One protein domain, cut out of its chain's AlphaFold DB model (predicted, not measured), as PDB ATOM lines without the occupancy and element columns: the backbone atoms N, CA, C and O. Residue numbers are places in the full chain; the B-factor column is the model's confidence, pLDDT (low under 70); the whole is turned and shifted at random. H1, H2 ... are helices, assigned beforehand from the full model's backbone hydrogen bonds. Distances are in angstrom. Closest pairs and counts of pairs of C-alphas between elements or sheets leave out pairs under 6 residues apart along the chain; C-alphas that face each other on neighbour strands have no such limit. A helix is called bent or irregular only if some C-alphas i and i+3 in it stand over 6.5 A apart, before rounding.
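What this domain is: This is residues 55 to 69 and 78 to 190 of the 209 residues of an uncharacterized protein of Desulfobulbaceae bacterium C00003063 (UniProt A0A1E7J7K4). What would one see first? One long helix, H5, runs along most of an elongated model, with the shorter helices H4 and H6 each packed on it and running the opposite way, apart from each other, while the middle of H1 stands across its first end. H2 and H3 make a small corner toward the other end, where H2 is close to H4 and H3 is close to H5, in neither case clearly touching. What is it made of, and how compact is it? The printed part has 128 residues with six named helices, H1 to H6 in that order, and no named strand; the class is all helix. It is only just loose, close to compact, with a radius of gyration of the C-alphas of 17.2 A and spans of 53 by 28 by 20 A.

How they stand to each other: Which helix is the hub? It is H5, residues 132 to 165, which touches three others. It forms a helical hairpin with H6, residues 169 to 190, at a shallow tilt of 26 degrees, opposite ways; their closest C-alphas, of Lys 147 and Ala 180, are 4.7 A apart. It forms another with H4, residues 112 to 124, at a shallow tilt of 6 degrees, opposite ways, through its residues 139 to 150 alone; the closest C-alphas, of Cys 114 and Leu 146, are 5.8 A apart. What stands at the ends? H1, residues 55 to 68, touches residues 132 to 136 of H5 alone and is only just about perpendicular to it at 73 degrees; the closest C-alphas, of His 61 and Ala 132, are 4.7 A apart. H2, residues 87 to 95, and H3, residues 99 to 105, touch only at the corner, with the C-alphas of Ala 95 and Gln 102 closest at 4.4 A. H4 and H6 are apart. Are the helix backbones complete? Each O i to N i+4 pair is within hydrogen-bond range in H2, H3 and H6, against 8 of 10 in H1, 7 of 9 in H4 and 28 of 30 in H5.

Where its parts are: How long are the longer helices? From first to last C-alpha H5 is 46.5 A, H6 31.2 A, H1 21.1 A and H4 19.0 A. Where do they begin and end? H1 begins at C-alpha 55 (-37.539, 20.026, -106.886), H5 at C-alpha 132 (-31.121, 11.318, -111.146), and H6 ends at C-alpha 190 (-32.918, 12.699, -93.051). Which are irregular? H1 is, with C-alphas 56 and 59 7.5 A apart, and so is H5, with C-alphas 156 and 159 7.3 A apart and a kink of 57 degrees near residue 159.

The domain as a whole: How far does it reach? The two C-alphas farthest apart, of Val 69 and Asp 166, are 55.5 A apart. Where is the cut? Residues 70 to 77 are not printed, and C-alphas 69 and 78 are 19.2 A apart across it. Are any links long, or any residues uncertain? Of the links printed whole, H2 to H3 and H5 to H6 are tight, and H3 to H4 and H4 to H5 are short. The mean pLDDT of the printed part is 96.7, and no printed residue is under 70.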
ATOM      1  N   GLN A  55     -38.261  18.774-106.661       93.38
ATOM      2  CA  GLN A  55     -37.539  20.026-106.886       93.38
ATOM      3  C   GLN A  55     -36.426  20.256-105.851       93.38
ATOM      4  O   GLN A  55     -35.362  20.749-106.214       93.38
ATOM      5  N   LEU A  56     -36.656  19.896-104.586       93.00
ATOM      6  CA  LEU A  56     -35.699  20.094-103.494       93.00
ATOM      7  C   LEU A  56     -34.558  19.064-103.487       93.00
ATOM      8  O   LEU A  56     -33.471  19.363-102.993       93.00
ATOM      9  N   GLU A  57     -34.791  17.854-104.002       95.56
ATOM     10  CA  GLU A  57     -33.812  16.761-103.963       95.56
ATOM     11  C   GLU A  57     -33.016  16.587-105.266       95.56
ATOM     12  O   GLU A  57     -31.940  15.985-105.228       95.56
ATOM     13  N   MET A  58     -33.503  17.097-106.407       97.19
ATOM     14  CA  MET A  58     -32.957  16.745-107.729       97.19
ATOM     15  C   MET A  58     -31.460  17.027-107.870       97.19
ATOM     16  O   MET A  58     -30.719  16.142-108.289       97.19
ATOM     17  N   GLU A  59     -30.993  18.202-107.445       96.81
ATOM     18  CA  GLU A  59     -29.573  18.566-107.537       96.81
ATOM     19  C   GLU A  59     -28.675  17.546-106.812       96.81
ATOM     20  O   GLU A  59     -27.617  17.156-107.302       96.81
ATOM     21  N   ARG A  60     -29.118  17.030-105.660       97.12
ATOM     22  CA  ARG A  60     -28.362  16.027-104.897       97.12
ATOM     23  C   ARG A  60     -28.384  14.656-105.569       97.12
ATOM     24  O   ARG A  60     -27.406  13.915-105.483       97.12
ATOM     25  N   HIS A  61     -29.476  14.307-106.245       98.00
ATOM     26  CA  HIS A  61     -29.529  13.094-107.060       98.00
ATOM     27  C   HIS A  61     -28.612  13.188-108.285       98.00
ATOM     28  O   HIS A  61     -27.936  12.211-108.608       98.00
ATOM     29  N   GLU A  62     -28.524  14.354-108.923       97.50
ATOM     30  CA  GLU A  62     -27.581  14.618-110.016       97.50
ATOM     31  C   GLU A  62     -26.126  14.520-109.538       97.50
ATOM     32  O   GLU A  62     -25.311  13.848-110.174       97.50
ATOM     33  N   GLN A  63     -25.809  15.106-108.378       97.00
ATOM     34  CA  GLN A  63     -24.488  14.994-107.752       97.00
ATOM     35  C   GLN A  63     -24.118  13.538-107.447       97.00
ATOM     36  O   GLN A  63     -23.003  13.113-107.750       97.00
ATOM     37  N   LEU A  64     -25.048  12.751-106.891       97.56
ATOM     38  CA  LEU A  64     -24.817  11.330-106.635       97.56
ATOM     39  C   LEU A  64     -24.590  10.554-107.942       97.56
ATOM     40  O   LEU A  64     -23.660   9.755-108.013       97.56
ATOM     41  N   ALA A  65     -25.392  10.796-108.980       97.00
ATOM     42  CA  ALA A  65     -25.224  10.139-110.277       97.00
ATOM     43  C   ALA A  65     -23.853  10.461-110.905       97.00
ATOM     44  O   ALA A  65     -23.142   9.559-111.346       97.00
ATOM     45  N   ALA A  66     -23.433  11.729-110.864       95.69
ATOM     46  CA  ALA A  66     -22.116  12.155-111.337       95.69
ATOM     47  C   ALA A  66     -20.966  11.564-110.501       95.69
ATOM     48  O   ALA A  66     -19.908  11.235-111.041       95.69
ATOM     49  N   LEU A  67     -21.161  11.414-109.185       95.62
ATOM     50  CA  LEU A  67     -20.185  10.790-108.295       95.62
ATOM     51  C   LEU A  67     -19.991   9.308-108.619       95.62
ATOM     52  O   LEU A  67     -18.853   8.843-108.611       95.62
ATOM     53  N   LYS A  68     -21.071   8.568-108.887       95.06
ATOM     54  CA  LYS A  68     -20.999   7.131-109.179       95.06
ATOM     55  C   LYS A  68     -20.084   6.861-110.367       95.06
ATOM     56  O   LYS A  68     -19.154   6.084-110.224       95.06
ATOM     57  N   VAL A  69     -20.259   7.600-111.462       93.75
ATOM     58  CA  VAL A  69     -19.490   7.414-112.707       93.75
ATOM     59  C   VAL A  69     -18.086   8.030-112.701       93.75
ATOM     60  O   VAL A  69     -17.358   7.935-113.693       93.75
ATOM     61  N   PHE A  78     -21.093  -3.177 -97.508       97.81
ATOM     62  CA  PHE A  78     -22.351  -2.901 -96.828       97.81
ATOM     63  C   PHE A  78     -22.181  -2.928 -95.306       97.81
ATOM     64  O   PHE A  78     -21.694  -3.906 -94.740       97.81
ATOM     65  N   THR A  79     -22.682  -1.887 -94.649       96.38
ATOM     66  CA  THR A  79     -22.778  -1.765 -93.190       96.38
ATOM     67  C   THR A  79     -24.189  -1.326 -92.810       96.38
ATOM     68  O   THR A  79     -24.881  -0.728 -93.631       96.38
ATOM     69  N   THR A  80     -24.635  -1.637 -91.594       96.31
ATOM     70  CA  THR A  80     -25.947  -1.240 -91.056       96.31
ATOM     71  C   THR A  80     -25.818  -0.994 -89.558       96.31
ATOM     72  O   THR A  80     -25.025  -1.666 -88.893       96.31
ATOM     73  N   ASP A  81     -26.571  -0.026 -89.045       92.06
ATOM     74  CA  ASP A  81     -26.717   0.259 -87.615       92.06
ATOM     75  C   ASP A  81     -28.088  -0.184 -87.066       92.06
ATOM     76  O   ASP A  81     -28.496   0.242 -85.985       92.06
ATOM     77  N   GLY A  82     -28.790  -1.050 -87.808       95.50
ATOM     78  CA  GLY A  82     -30.154  -1.468 -87.509       95.50
ATOM     79  C   GLY A  82     -31.140  -0.402 -87.969       95.50
ATOM     80  O   GLY A  82     -31.217  -0.076 -89.149       95.50
ATOM     81  N   CYS A  83     -31.925   0.142 -87.049       94.62
ATOM     82  CA  CYS A  83     -32.716   1.335 -87.300       94.62
ATOM     83  C   CYS A  83     -31.917   2.574 -86.871       94.62
ATOM     84  O   CYS A  83     -31.737   2.828 -85.672       94.62
ATOM     85  N   SER A  84     -31.465   3.344 -87.864       87.44
ATOM     86  CA  SER A  84     -30.591   4.506 -87.687       87.44
ATOM     87  C   SER A  84     -31.148   5.591 -86.757       87.44
ATOM     88  O   SER A  84     -32.316   5.597 -86.358       87.44
ATOM     89  N   GLY A  85     -30.289   6.549 -86.393       83.38
ATOM     90  CA  GLY A  85     -30.629   7.609 -85.433       83.38
ATOM     91  C   GLY A  85     -30.606   7.137 -83.975       83.38
ATOM     92  O   GLY A  85     -31.155   7.808 -83.102       83.38
ATOM     93  N   GLY A  86     -29.971   5.990 -83.709       90.12
ATOM     94  CA  GLY A  86     -29.836   5.410 -82.374       90.12
ATOM     95  C   GLY A  86     -31.069   4.649 -81.884       90.12
ATOM     96  O   GLY A  86     -31.128   4.326 -80.700       90.12
ATOM     97  N   LEU A  87     -32.043   4.352 -82.756       94.12
ATOM     98  CA  LEU A  87     -33.266   3.647 -82.363       94.12
ATOM     99  C   LEU A  87     -32.953   2.236 -81.850       94.12
ATOM    100  O   LEU A  87     -33.411   1.882 -80.766       94.12
ATOM    101  N   SER A  88     -32.153   1.460 -82.586       95.50
ATOM    102  CA  SER A  88     -31.783   0.096 -82.179       95.50
ATOM    103  C   SER A  88     -31.006   0.079 -80.863       95.50
ATOM    104  O   SER A  88     -31.367  -0.649 -79.945       95.50
ATOM    105  N   ILE A  89     -30.029   0.977 -80.708       95.00
ATOM    106  CA  ILE A  89     -29.256   1.124 -79.463       95.00
ATOM    107  C   ILE A  89     -30.162   1.523 -78.285       95.00
ATOM    108  O   ILE A  89     -30.049   0.983 -77.185       95.00
ATOM    109  N   GLY A  90     -31.072   2.479 -78.493       95.88
ATOM    110  CA  GLY A  90     -32.018   2.912 -77.465       95.88
ATOM    111  C   GLY A  90     -32.997   1.807 -77.062       95.88
ATOM    112  O   GLY A  90     -33.332   1.682 -75.883       95.88
ATOM    113  N   TRP A  91     -33.418   0.985 -78.023       97.50
ATOM    114  CA  TRP A  91     -34.274  -0.173 -77.788       97.50
ATOM    115  C   TRP A  91     -33.568  -1.241 -76.960       97.50
ATOM    116  O   TRP A  91     -34.107  -1.677 -75.943       97.50
ATOM    117  N   GLU A  92     -32.347  -1.609 -77.353       96.94
ATOM    118  CA  GLU A  92     -31.512  -2.562 -76.622       96.94
ATOM    119  C   GLU A  92     -31.289  -2.089 -75.180       96.94
ATOM    120  O   GLU A  92     -31.471  -2.852 -74.227       96.94
ATOM    121  N   TYR A  93     -30.981  -0.799 -75.000       96.88
ATOM    122  CA  TYR A  93     -30.843  -0.201 -73.676       96.88
ATOM    123  C   TYR A  93     -32.126  -0.341 -72.844       96.88
ATOM    124  O   TYR A  93     -32.055  -0.733 -71.678       96.88
ATOM    125  N   LEU A  94     -33.297  -0.043 -73.418       96.00
ATOM    126  CA  LEU A  94     -34.578  -0.154 -72.715       96.00
ATOM    127  C   LEU A  94     -34.891  -1.608 -72.334       96.00
ATOM    128  O   LEU A  94     -35.248  -1.877 -71.183       96.00
ATOM    129  N   ALA A  95     -34.686  -2.545 -73.262       96.81
ATOM    130  CA  ALA A  95     -34.847  -3.978 -73.031       96.81
ATOM    131  C   ALA A  95     -33.912  -4.494 -71.929       96.81
ATOM    132  O   ALA A  95     -34.333  -5.253 -71.062       96.81
ATOM    133  N   GLY A  96     -32.672  -4.007 -71.865       96.62
ATOM    134  CA  GLY A  96     -31.739  -4.348 -70.788       96.62
ATOM    135  C   GLY A  96     -32.126  -3.800 -69.406       96.62
ATOM    136  O   GLY A  96     -31.545  -4.217 -68.401       96.62
ATOM    137  N   LYS A  97     -33.073  -2.856 -69.322       97.31
ATOM    138  CA  LYS A  97     -33.500  -2.216 -68.064       97.31
ATOM    139  C   LYS A  97     -34.881  -2.646 -67.591       97.31
ATOM    140  O   LYS A  97     -35.111  -2.667 -66.383       97.31
ATOM    141  N   ILE A  98     -35.789  -2.967 -68.507       97.44
ATOM    142  CA  ILE A  98     -37.184  -3.281 -68.193       97.44
ATOM    143  C   ILE A  98     -37.477  -4.701 -68.670       97.44
ATOM    144  O   ILE A  98     -37.678  -4.946 -69.856       97.44
ATOM    145  N   LYS A  99     -37.519  -5.642 -67.722       95.75
ATOM    146  CA  LYS A  99     -37.703  -7.070 -68.015       95.75
ATOM    147  C   LYS A  99     -39.002  -7.352 -68.771       95.75
ATOM    148  O   LYS A  99     -38.992  -8.145 -69.709       95.75
ATOM    149  N   ASP A 100     -40.093  -6.701 -68.379       94.69
ATOM    150  CA  ASP A 100     -41.391  -6.898 -69.027       94.69
ATOM    151  C   ASP A 100     -41.340  -6.394 -70.474       94.69
ATOM    152  O   ASP A 100     -41.723  -7.114 -71.385       94.69
ATOM    153  N   PHE A 101     -40.703  -5.242 -70.721       95.56
ATOM    154  CA  PHE A 101     -40.470  -4.755 -72.082       95.56
ATOM    155  C   PHE A 101     -39.668  -5.760 -72.913       95.56
ATOM    156  O   PHE A 101     -40.085  -6.109 -74.010       95.56
ATOM    157  N   GLN A 102     -38.546  -6.268 -72.396       96.88
ATOM    158  CA  GLN A 102     -37.753  -7.274 -73.107       96.88
ATOM    159  C   GLN A 102     -38.557  -8.546 -73.393       96.88
ATOM    160  O   GLN A 102     -38.409  -9.137 -74.459       96.88
ATOM    161  N   THR A 103     -39.400  -8.968 -72.451       95.00
ATOM    162  CA  THR A 103     -40.231 -10.167 -72.598       95.00
ATOM    163  C   THR A 103     -41.252  -9.978 -73.715       95.00
ATOM    164  O   THR A 103     -41.347 -10.828 -74.596       95.00
ATOM    165  N   SER A 104     -41.954  -8.845 -73.727       94.94
ATOM    166  CA  SER A 104     -43.040  -8.587 -74.678       94.94
ATOM    167  C   SER A 104     -42.546  -8.039 -76.023       94.94
ATOM    168  O   SER A 104     -43.278  -8.067 -77.010       94.94
ATOM    169  N   HIS A 105     -41.319  -7.514 -76.104       95.88
ATOM    170  CA  HIS A 105     -40.813  -6.816 -77.293       95.88
ATOM    171  C   HIS A 105     -39.450  -7.275 -77.817       95.88
ATOM    172  O   HIS A 105     -39.099  -6.885 -78.929       95.88
ATOM    173  N   GLY A 106     -38.720  -8.116 -77.086       96.31
ATOM    174  CA  GLY A 106     -37.384  -8.568 -77.468       96.31
ATOM    175  C   GLY A 106     -36.288  -7.529 -77.217       96.31
ATOM    176  O   GLY A 106     -36.522  -6.447 -76.677       96.31
ATOM    177  N   THR A 107     -35.059  -7.883 -77.593       96.56
ATOM    178  CA  THR A 107     -33.857  -7.040 -77.436       96.56
ATOM    179  C   THR A 107     -33.657  -6.039 -78.567       96.56
ATOM    180  O   THR A 107     -32.931  -5.070 -78.387       96.56
ATOM    181  N   GLU A 108     -34.322  -6.245 -79.701       96.69
ATOM    182  CA  GLU A 108     -34.260  -5.401 -80.897       96.69
ATOM    183  C   GLU A 108     -35.673  -4.927 -81.267       96.69
ATOM    184  O   GLU A 108     -36.652  -5.622 -80.957       96.69
ATOM    185  N   PRO A 109     -35.821  -3.779 -81.953       97.19
ATOM    186  CA  PRO A 109     -37.091  -3.385 -82.534       97.19
ATOM    187  C   PRO A 109     -37.656  -4.514 -83.407       97.19
ATOM    188  O   PRO A 109     -36.957  -5.053 -84.264       97.19
ATOM    189  N   PRO A 110     -38.953  -4.836 -83.302       97.38
ATOM    190  CA  PRO A 110     -39.573  -5.921 -84.070       97.38
ATOM    191  C   PRO A 110     -39.549  -5.664 -85.590       97.38
ATOM    192  O   PRO A 110     -39.797  -6.574 -86.376       97.38
ATOM    193  N   TRP A 111     -39.288  -4.421 -86.008       98.19
ATOM    194  CA  TRP A 111     -39.133  -4.004 -87.400       98.19
ATOM    195  C   TRP A 111     -37.669  -3.744 -87.792       98.19
ATOM    196  O   TRP A 111     -37.431  -3.182 -88.858       98.19
ATOM    197  N   GLU A 112     -36.674  -4.138 -86.990       98.44
ATOM    198  CA  GLU A 112     -35.258  -3.902 -87.314       98.44
ATOM    199  C   GLU A 112     -34.860  -4.525 -88.659       98.44
ATOM    200  O   GLU A 112     -34.202  -3.890 -89.480       98.44
ATOM    201  N   SER A 113     -35.382  -5.715 -88.963       98.25
ATOM    202  CA  SER A 113     -35.213  -6.336 -90.284       98.25
ATOM    203  C   SER A 113     -35.744  -5.477 -91.446       98.25
ATOM    204  O   SER A 113     -35.177  -5.514 -92.542       98.25
ATOM    205  N   CYS A 114     -36.786  -4.665 -91.224       98.69
ATOM    206  CA  CYS A 114     -37.272  -3.698 -92.210       98.69
ATOM    207  C   CYS A 114     -36.247  -2.578 -92.433       98.69
ATOM    208  O   CYS A 114     -35.999  -2.210 -93.582       98.69
ATOM    209  N   CYS A 115     -35.629  -2.075 -91.358       98.56
ATOM    210  CA  CYS A 115     -34.572  -1.063 -91.425       98.56
ATOM    211  C   CYS A 115     -33.331  -1.604 -92.151       98.56
ATOM    212  O   CYS A 115     -32.889  -1.006 -93.122       98.56
ATOM    213  N   ILE A 116     -32.861  -2.810 -91.821       98.50
ATOM    214  CA  ILE A 116     -31.708  -3.430 -92.501       98.50
ATOM    215  C   ILE A 116     -31.976  -3.630 -94.006       98.50
ATOM    216  O   ILE A 116     -31.086  -3.469 -94.843       98.50
ATOM    217  N   SER A 117     -33.204  -3.996 -94.385       98.56
ATOM    218  CA  SER A 117     -33.599  -4.109 -95.797       98.56
ATOM    219  C   SER A 117     -33.591  -2.751 -96.513       98.56
ATOM    220  O   SER A 117     -33.151  -2.643 -97.662       98.56
ATOM    221  N   HIS A 118     -34.043  -1.703 -95.824       98.62
ATOM    222  CA  HIS A 118     -34.010  -0.321 -96.301       98.62
ATOM    223  C   HIS A 118     -32.573   0.191 -96.464       98.62
ATOM    224  O   HIS A 118     -32.231   0.676 -97.547       98.62
ATOM    225  N   ASP A 119     -31.708  -0.064 -95.484       98.50
ATOM    226  CA  ASP A 119     -30.279   0.254 -95.512       98.50
ATOM    227  C   ASP A 119     -29.594  -0.339 -96.737       98.50
ATOM    228  O   ASP A 119     -28.814   0.336 -97.397       98.50
ATOM    229  N   ARG A 120     -29.912  -1.579 -97.133       98.38
ATOM    230  CA  ARG A 120     -29.324  -2.185 -98.347       98.38
ATOM    231  C   ARG A 120     -29.640  -1.387 -99.609       98.38
ATOM    232  O   ARG A 120     -28.778  -1.234-100.479       98.38
ATOM    233  N   LYS A 121     -30.861  -0.863 -99.717       98.38
ATOM    234  CA  LYS A 121     -31.250   0.006-100.836       98.38
ATOM    235  C   LYS A 121     -30.517   1.343-100.742       98.38
ATOM    236  O   LYS A 121     -29.932   1.787-101.729       98.38
ATOM    237  N   TYR A 122     -30.485   1.931 -99.552       98.19
ATOM    238  CA  TYR A 122     -29.806   3.195 -99.285       98.19
ATOM    239  C   TYR A 122     -28.302   3.133 -99.517       98.19
ATOM    240  O   TYR A 122     -27.740   4.070-100.066       98.19
ATOM    241  N   HIS A 123     -27.657   2.025 -99.187       98.38
ATOM    242  CA  HIS A 123     -26.235   1.808 -99.385       98.38
ATOM    243  C   HIS A 123     -25.846   2.005-100.850       98.38
ATOM    244  O   HIS A 123     -24.954   2.788-101.175       98.38
ATOM    245  N   THR A 124     -26.566   1.323-101.741       97.56
ATOM    246  CA  THR A 124     -26.298   1.354-103.185       97.56
ATOM    247  C   THR A 124     -26.788   2.646-103.835       97.56
ATOM    248  O   THR A 124     -26.145   3.183-104.743       97.56
ATOM    249  N   GLY A 125     -27.922   3.170-103.368       96.69
ATOM    250  CA  GLY A 125     -28.575   4.338-103.939       96.69
ATOM    251  C   GLY A 125     -29.000   4.144-105.403       96.69
ATOM    252  O   GLY A 125     -28.953   5.102-106.176       96.69
ATOM    253  N   GLY A 126     -29.306   2.907-105.815       93.94
ATOM    254  CA  GLY A 126     -29.480   2.497-107.219       93.94
ATOM    255  C   GLY A 126     -28.201   1.921-107.847       93.94
ATOM    256  O   GLY A 126     -27.146   1.898-107.210       93.94
ATOM    257  N   SER A 127     -28.279   1.479-109.103       90.88
ATOM    258  CA  SER A 127     -27.104   1.022-109.861       90.88
ATOM    259  C   SER A 127     -26.158   2.182-110.208       90.88
ATOM    260  O   SER A 127     -26.399   3.344-109.859       90.88
ATOM    261  N   HIS A 128     -25.055   1.858-110.879       88.81
ATOM    262  CA  HIS A 128     -24.066   2.829-111.335       88.81
ATOM    263  C   HIS A 128     -24.595   3.707-112.489       88.81
ATOM    264  O   HIS A 128     -24.234   4.874-112.597       88.81
ATOM    265  N   GLU A 129     -25.511   3.177-113.300       89.94
ATOM    266  CA  GLU A 129     -26.121   3.821-114.474       89.94
ATOM    267  C   GLU A 129     -27.439   4.541-114.158       89.94
ATOM    268  O   GLU A 129     -28.051   5.128-115.046       89.94
ATOM    269  N   THR A 130     -27.904   4.471-112.908       94.31
ATOM    270  CA  THR A 130     -29.181   5.062-112.494       94.31
ATOM    271  C   THR A 130     -29.155   6.578-112.693       94.31
ATOM    272  O   THR A 130     -28.312   7.275-112.125       94.31
ATOM    273  N   THR A 131     -30.103   7.101-113.472       96.81
ATOM    274  CA  THR A 131     -30.271   8.547-113.670       96.81
ATOM    275  C   THR A 131     -30.766   9.237-112.394       96.81
ATOM    276  O   THR A 131     -31.291   8.594-111.486       96.81
ATOM    277  N   ALA A 132     -30.649  10.566-112.312       97.31
ATOM    278  CA  ALA A 132     -31.121  11.318-111.146       97.31
ATOM    279  C   ALA A 132     -32.629  11.119-110.878       97.31
ATOM    280  O   ALA A 132     -33.038  10.886-109.740       97.31
ATOM    281  N   ASP A 133     -33.451  11.118-111.932       96.62
ATOM    282  CA  ASP A 133     -34.893  10.872-111.838       96.62
ATOM    283  C   ASP A 133     -35.232   9.455-111.361       96.62
ATOM    284  O   ASP A 133     -36.109   9.271-110.513       96.62
ATOM    285  N   GLU A 134     -34.550   8.440-111.890       97.75
ATOM    286  CA  GLU A 134     -34.712   7.058-111.429       97.75
ATOM    287  C   GLU A 134     -34.242   6.910-109.984       97.75
ATOM    288  O   GLU A 134     -34.900   6.242-109.191       97.75
ATOM    289  N   SER A 135     -33.155   7.588-109.613       98.06
ATOM    290  CA  SER A 135     -32.644   7.586-108.250       98.06
ATOM    291  C   SER A 135     -33.634   8.210-107.266       98.06
ATOM    292  O   SER A 135     -33.779   7.680-106.165       98.06
ATOM    293  N   PHE A 136     -34.306   9.304-107.632       97.88
ATOM    294  CA  PHE A 136     -35.347   9.921-106.803       97.88
ATOM    295  C   PHE A 136     -36.524   8.961-106.588       97.88
ATOM    296  O   PHE A 136     -36.957   8.734-105.456       97.88
ATOM    297  N   LYS A 137     -37.000   8.325-107.666       97.25
ATOM    298  CA  LYS A 137     -38.095   7.343-107.599       97.25
ATOM    299  C   LYS A 137     -37.716   6.124-106.758       97.25
ATOM    300  O   LYS A 137     -38.486   5.738-105.884       97.25
ATOM    301  N   ALA A 138     -36.522   5.569-106.968       98.12
ATOM    302  CA  ALA A 138     -36.025   4.409-106.230       98.12
ATOM    303  C   ALA A 138     -35.879   4.694-104.729       98.12
ATOM    304  O   ALA A 138     -36.194   3.839-103.901       98.12
ATOM    305  N   ARG A 139     -35.448   5.909-104.369       98.06
ATOM    306  CA  ARG A 139     -35.391   6.365-102.978       98.06
ATOM    307  C   ARG A 139     -36.785   6.399-102.353       98.06
ATOM    308  O   ARG A 139     -37.002   5.761-101.326       98.06
ATOM    309  N   LYS A 140     -37.746   7.065-103.004       97.56
ATOM    310  CA  LYS A 140     -39.139   7.123-102.530       97.56
ATOM    311  C   LYS A 140     -39.756   5.724-102.393       97.56
ATOM    312  O   LYS A 140     -40.444   5.449-101.413       97.56
ATOM    313  N   GLU A 141     -39.488   4.829-103.340       98.12
ATOM    314  CA  GLU A 141     -39.945   3.437-103.286       98.12
ATOM    315  C   GLU A 141     -39.312   2.662-102.122       98.12
ATOM    316  O   GLU A 141     -40.003   1.907-101.438       98.12
ATOM    317  N   ALA A 142     -38.017   2.854-101.854       98.62
ATOM    318  CA  ALA A 142     -37.359   2.267-100.690       98.62
ATOM    319  C   ALA A 142     -38.025   2.728 -99.384       98.62
ATOM    320  O   ALA A 142     -38.346   1.896 -98.536       98.62
ATOM    321  N   ASP A 143     -38.298   4.027 -99.265       98.56
ATOM    322  CA  ASP A 143     -38.934   4.637 -98.093       98.56
ATOM    323  C   ASP A 143     -40.359   4.115 -97.880       98.56
ATOM    324  O   ASP A 143     -40.755   3.772 -96.761       98.56
ATOM    325  N   LEU A 144     -41.132   3.987 -98.961       98.50
ATOM    326  CA  LEU A 144     -42.474   3.414 -98.910       98.50
ATOM    327  C   LEU A 144     -42.447   1.920 -98.550       98.50
ATOM    328  O   LEU A 144     -43.281   1.463 -97.771       98.50
ATOM    329  N   ALA A 145     -41.476   1.162 -99.063       98.81
ATOM    330  CA  ALA A 145     -41.311  -0.247 -98.714       98.81
ATOM    331  C   ALA A 145     -40.992  -0.437 -97.220       98.81
ATOM    332  O   ALA A 145     -41.532  -1.352 -96.598       98.81
ATOM    333  N   LEU A 146     -40.177   0.445 -96.625       98.81
ATOM    334  CA  LEU A 146     -39.935   0.461 -95.177       98.81
ATOM    335  C   LEU A 146     -41.240   0.682 -94.405       98.81
ATOM    336  O   LEU A 146     -41.558  -0.091 -93.500       98.81
ATOM    337  N   LYS A 147     -42.027   1.691 -94.802       98.81
ATOM    338  CA  LYS A 147     -43.339   1.976 -94.206       98.81
ATOM    339  C   LYS A 147     -44.247   0.745 -94.227       98.81
ATOM    340  O   LYS A 147     -44.806   0.376 -93.197       98.81
ATOM    341  N   ILE A 148     -44.379   0.103 -95.387       98.88
ATOM    342  CA  ILE A 148     -45.231  -1.079 -95.568       98.88
ATOM    343  C   ILE A 148     -44.750  -2.241 -94.689       98.88
ATOM    344  O   ILE A 148     -45.555  -2.828 -93.972       98.88
ATOM    345  N   CYS A 149     -43.445  -2.515 -94.650       98.88
ATOM    346  CA  CYS A 149     -42.882  -3.578 -93.812       98.88
ATOM    347  C   CYS A 149     -43.162  -3.364 -92.308       98.88
ATOM    348  O   CYS A 149     -43.455  -4.313 -91.572       98.88
ATOM    349  N   ILE A 150     -43.132  -2.111 -91.835       98.81
ATOM    350  CA  ILE A 150     -43.485  -1.773 -90.446       98.81
ATOM    351  C   ILE A 150     -44.980  -2.004 -90.189       98.81
ATOM    352  O   ILE A 150     -45.336  -2.586 -89.164       98.81
ATOM    353  N   LEU A 151     -45.859  -1.608 -91.118       98.81
ATOM    354  CA  LEU A 151     -47.301  -1.866 -91.014       98.81
ATOM    355  C   LEU A 151     -47.599  -3.369 -90.920       98.81
ATOM    356  O   LEU A 151     -48.338  -3.802 -90.037       98.81
ATOM    357  N   GLU A 152     -46.974  -4.175 -91.779       98.75
ATOM    358  CA  GLU A 152     -47.102  -5.639 -91.763       98.75
ATOM    359  C   GLU A 152     -46.579  -6.251 -90.458       98.75
ATOM    360  O   GLU A 152     -47.140  -7.219 -89.940       98.75
ATOM    361  N   THR A 153     -45.524  -5.671 -89.882       98.62
ATOM    362  CA  THR A 153     -45.043  -6.047 -88.548       98.62
ATOM    363  C   THR A 153     -46.105  -5.777 -87.484       98.62
ATOM    364  O   THR A 153     -46.342  -6.644 -86.644       98.62
ATOM    365  N   GLY A 154     -46.809  -4.647 -87.562       98.31
ATOM    366  CA  GLY A 154     -47.939  -4.343 -86.683       98.31
ATOM    367  C   GLY A 154     -49.069  -5.361 -86.781       98.31
ATOM    368  O   GLY A 154     -49.490  -5.899 -85.761       98.31
ATOM    369  N   VAL A 155     -49.496  -5.695 -88.002       98.50
ATOM    370  CA  VAL A 155     -50.548  -6.701 -88.247       98.50
ATOM    371  C   VAL A 155     -50.165  -8.061 -87.659       98.50
ATOM    372  O   VAL A 155     -50.968  -8.687 -86.972       98.50
ATOM    373  N   ARG A 156     -48.923  -8.514 -87.879       98.44
ATOM    374  CA  ARG A 156     -48.447  -9.803 -87.345       98.44
ATOM    375  C   ARG A 156     -48.419  -9.840 -85.820       98.44
ATOM    376  O   ARG A 156     -48.690 -10.888 -85.242       98.44
ATOM    377  N   ARG A 157     -48.089  -8.719 -85.177       97.88
ATOM    378  CA  ARG A 157     -47.955  -8.631 -83.716       97.88
ATOM    379  C   ARG A 157     -49.250  -8.282 -82.995       97.88
ATOM    380  O   ARG A 157     -49.319  -8.450 -81.781       97.88
ATOM    381  N   ALA A 158     -50.271  -7.820 -83.714       98.44
ATOM    382  CA  ALA A 158     -51.528  -7.388 -83.121       98.44
ATOM    383  C   ALA A 158     -52.172  -8.450 -82.211       98.44
ATOM    384  O   ALA A 158     -52.514  -8.085 -81.090       98.44
ATOM    385  N   PRO A 159     -52.285  -9.744 -82.583       98.06
ATOM    386  CA  PRO A 159     -52.920 -10.740 -81.714       98.06
ATOM    387  C   PRO A 159     -52.194 -10.939 -80.377       98.06
ATOM    388  O   PRO A 159     -52.834 -10.989 -79.333       98.06
ATOM    389  N   GLU A 160     -50.862 -11.015 -80.414       96.62
ATOM    390  CA  GLU A 160     -50.016 -11.206 -79.232       96.62
ATOM    391  C   GLU A 160     -50.080  -9.990 -78.302       96.62
ATOM    392  O   GLU A 160     -50.383 -10.121 -77.119       96.62
ATOM    393  N   LEU A 161     -49.872  -8.789 -78.848       97.62
ATOM    394  CA  LEU A 161     -49.842  -7.557 -78.057       97.62
ATOM    395  C   LEU A 161     -51.218  -7.167 -77.511       97.62
ATOM    396  O   LEU A 161     -51.300  -6.542 -76.460       97.62
ATOM    397  N   SER A 162     -52.292  -7.555 -78.201       98.00
ATOM    398  CA  SER A 162     -53.658  -7.366 -77.702       98.00
ATOM    399  C   SER A 162     -53.897  -8.160 -76.425       98.00
ATOM    400  O   SER A 162     -54.472  -7.637 -75.477       98.00
ATOM    401  N   ALA A 163     -53.432  -9.412 -76.392       97.12
ATOM    402  CA  ALA A 163     -53.560 -10.271 -75.221       97.12
ATOM    403  C   ALA A 163     -52.666  -9.803 -74.063       97.12
ATOM    404  O   ALA A 163     -53.100  -9.828 -72.916       97.12
ATOM    405  N   GLU A 164     -51.447  -9.357 -74.370       96.25
ATOM    406  CA  GLU A 164     -50.486  -8.873 -73.373       96.25
ATOM    407  C   GLU A 164     -50.940  -7.572 -72.694       96.25
ATOM    408  O   GLU A 164     -50.814  -7.423 -71.481       96.25
ATOM    409  N   TYR A 165     -51.477  -6.624 -73.468       96.50
ATOM    410  CA  TYR A 165     -51.792  -5.277 -72.983       96.50
ATOM    411  C   TYR A 165     -53.283  -5.016 -72.733       96.50
ATOM    412  O   TYR A 165     -53.631  -3.895 -72.371       96.50
ATOM    413  N   ASP A 166     -54.148  -6.020 -72.911       97.75
ATOM    414  CA  ASP A 166     -55.613  -5.904 -72.797       97.75
ATOM    415  C   ASP A 166     -56.189  -4.770 -73.671       97.75
ATOM    416  O   ASP A 166     -56.995  -3.942 -73.249       97.75
ATOM    417  N   VAL A 167     -55.725  -4.720 -74.923       98.00
ATOM    418  CA  VAL A 167     -56.165  -3.757 -75.945       98.00
ATOM    419  C   VAL A 167     -56.710  -4.487 -77.164       98.00
ATOM    420  O   VAL A 167     -56.463  -5.675 -77.370       98.00
ATOM    421  N   SER A 168     -57.446  -3.788 -78.021       98.38
ATOM    422  CA  SER A 168     -57.907  -4.370 -79.279       98.38
ATOM    423  C   SER A 168     -56.764  -4.506 -80.305       98.38
ATOM    424  O   SER A 168     -55.874  -3.652 -80.364       98.38
ATOM    425  N   PRO A 169     -56.834  -5.488 -81.231       98.19
ATOM    426  CA  PRO A 169     -55.885  -5.590 -82.347       98.19
ATOM    427  C   PRO A 169     -55.799  -4.308 -83.173       98.19
ATOM    428  O   PRO A 169     -54.733  -3.931 -83.660       98.19
ATOM    429  N   ARG A 170     -56.923  -3.594 -83.274       97.88
ATOM    430  CA  ARG A 170     -56.998  -2.332 -83.997       97.88
ATOM    431  C   ARG A 170     -56.167  -1.232 -83.338       97.88
ATOM    432  O   ARG A 170     -55.552  -0.442 -84.050       97.88
ATOM    433  N   GLU A 171     -56.142  -1.163 -82.011       98.38
ATOM    434  CA  GLU A 171     -55.309  -0.192 -81.293       98.38
ATOM    435  C   GLU A 171     -53.822  -0.453 -81.539       98.38
ATOM    436  O   GLU A 171     -53.075   0.490 -81.811       98.38
ATOM    437  N   VAL A 172     -53.403  -1.723 -81.568       98.25
ATOM    438  CA  VAL A 172     -52.027  -2.093 -81.929       98.25
ATOM    439  C   VAL A 172     -51.697  -1.644 -83.356       98.25
ATOM    440  O   VAL A 172     -50.682  -0.983 -83.578       98.25
ATOM    441  N   GLU A 173     -52.562  -1.927 -84.333       98.31
ATOM    442  CA  GLU A 173     -52.366  -1.486 -85.723       98.31
ATOM    443  C   GLU A 173     -52.261   0.041 -85.859       98.31
ATOM    444  O   GLU A 173     -51.456   0.536 -86.653       98.31
ATOM    445  N   ILE A 174     -53.044   0.805 -85.089       98.44
ATOM    446  CA  ILE A 174     -52.988   2.276 -85.085       98.44
ATOM    447  C   ILE A 174     -51.625   2.758 -84.577       98.44
ATOM    448  O   ILE A 174     -51.029   3.647 -85.190       98.44
ATOM    449  N   ILE A 175     -51.097   2.149 -83.511       98.12
ATOM    450  CA  ILE A 175     -49.761   2.470 -82.989       98.12
ATOM    451  C   ILE A 175     -48.696   2.205 -84.060       98.12
ATOM    452  O   ILE A 175     -47.880   3.082 -84.348       98.12
ATOM    453  N   TYR A 176     -48.730   1.039 -84.712       98.56
ATOM    454  CA  TYR A 176     -47.782   0.717 -85.785       98.56
ATOM    455  C   TYR A 176     -47.948   1.602 -87.019       98.56
ATOM    456  O   TYR A 176     -46.957   1.917 -87.672       98.56
ATOM    457  N   THR A 177     -49.164   2.061 -87.312       98.69
ATOM    458  CA  THR A 177     -49.403   3.060 -88.360       98.69
ATOM    459  C   THR A 177     -48.686   4.364 -88.034       98.69
ATOM    460  O   THR A 177     -47.972   4.895 -88.883       98.69
ATOM    461  N   GLY A 178     -48.785   4.836 -86.787       98.56
ATOM    462  CA  GLY A 178     -48.051   6.013 -86.323       98.56
ATOM    463  C   GLY A 178     -46.530   5.849 -86.428       98.56
ATOM    464  O   GLY A 178     -45.850   6.752 -86.915       98.56
ATOM    465  N   ILE A 179     -45.998   4.684 -86.038       98.12
ATOM    466  CA  ILE A 179     -44.564   4.365 -86.160       98.12
ATOM    467  C   ILE A 179     -44.136   4.362 -87.633       98.12
ATOM    468  O   ILE A 179     -43.136   4.989 -87.981       98.12
ATOM    469  N   ALA A 180     -44.896   3.698 -88.506       98.62
ATOM    470  CA  ALA A 180     -44.600   3.607 -89.932       98.62
ATOM    471  C   ALA A 180     -44.624   4.986 -90.614       98.62
ATOM    472  O   ALA A 180     -43.735   5.301 -91.406       98.62
ATOM    473  N   ASP A 181     -45.607   5.827 -90.285       98.38
ATOM    474  CA  ASP A 181     -45.714   7.198 -90.793       98.38
ATOM    475  C   ASP A 181     -44.555   8.080 -90.326       98.38
ATOM    476  O   ASP A 181     -43.989   8.834 -91.126       98.38
ATOM    477  N   LEU A 182     -44.188   7.986 -89.044       97.81
ATOM    478  CA  LEU A 182     -43.054   8.722 -88.498       97.81
ATOM    479  C   LEU A 182     -41.752   8.275 -89.162       97.81
ATOM    480  O   LEU A 182     -40.974   9.121 -89.593       97.81
ATOM    481  N   MET A 183     -41.545   6.965 -89.303       97.75
ATOM    482  CA  MET A 183     -40.348   6.420 -89.933       97.75
ATOM    483  C   MET A 183     -40.234   6.869 -91.389       97.75
ATOM    484  O   MET A 183     -39.193   7.392 -91.779       97.75
ATOM    485  N   TYR A 184     -41.319   6.756 -92.167       98.06
ATOM    486  CA  TYR A 184     -41.372   7.231 -93.550       98.06
ATOM    487  C   TYR A 184     -40.934   8.696 -93.649       98.06
ATOM    488  O   TYR A 184     -40.007   9.024 -94.385       98.06
ATOM    489  N   ARG A 185     -41.543   9.588 -92.860       95.75
ATOM    490  CA  ARG A 185     -41.210  11.022 -92.890       95.75
ATOM    491  C   ARG A 185     -39.768  11.290 -92.456       95.75
ATOM    492  O   ARG A 185     -39.090  12.097 -93.089       95.75
ATOM    493  N   SER A 186     -39.286  10.596 -91.427       95.44
ATOM    494  CA  SER A 186     -37.906  10.718 -90.952       95.44
ATOM    495  C   SER A 186     -36.893  10.359 -92.037       95.44
ATOM    496  O   SER A 186     -35.956  11.124 -92.249       95.44
ATOM    497  N   VAL A 187     -37.092   9.266 -92.783       96.38
ATOM    498  CA  VAL A 187     -36.160   8.867 -93.856       96.38
ATOM    499  C   VAL A 187     -36.301   9.731 -95.120       96.38
ATOM    500  O   VAL A 187     -35.297  10.040 -95.773       96.38
ATOM    501  N   ARG A 188     -37.506  10.243 -95.429       95.38
ATOM    502  CA  ARG A 188     -37.708  11.245 -96.497       95.38
ATOM    503  C   ARG A 188     -36.918  12.532 -96.235       95.38
ATOM    504  O   ARG A 188     -36.365  13.107 -97.165       95.38
ATOM    505  N   ILE A 189     -36.805  12.955 -94.978       92.50
ATOM    506  CA  ILE A 189     -36.103  14.195 -94.613       92.50
ATOM    507  C   ILE A 189     -34.612  13.941 -94.350       92.50
ATOM    508  O   ILE A 189     -33.751  14.610 -94.914       92.50
ATOM    509  N   GLY A 190     -34.286  12.972 -93.496       92.56
ATOM    510  CA  GLY A 190     -32.918  12.699 -93.051       92.56
ATOM    511  C   GLY A 190     -32.086  11.868 -94.028       92.56
ATOM    512  O   GLY A 190     -30.869  11.808 -93.891       92.56
TER     513      GLY A 190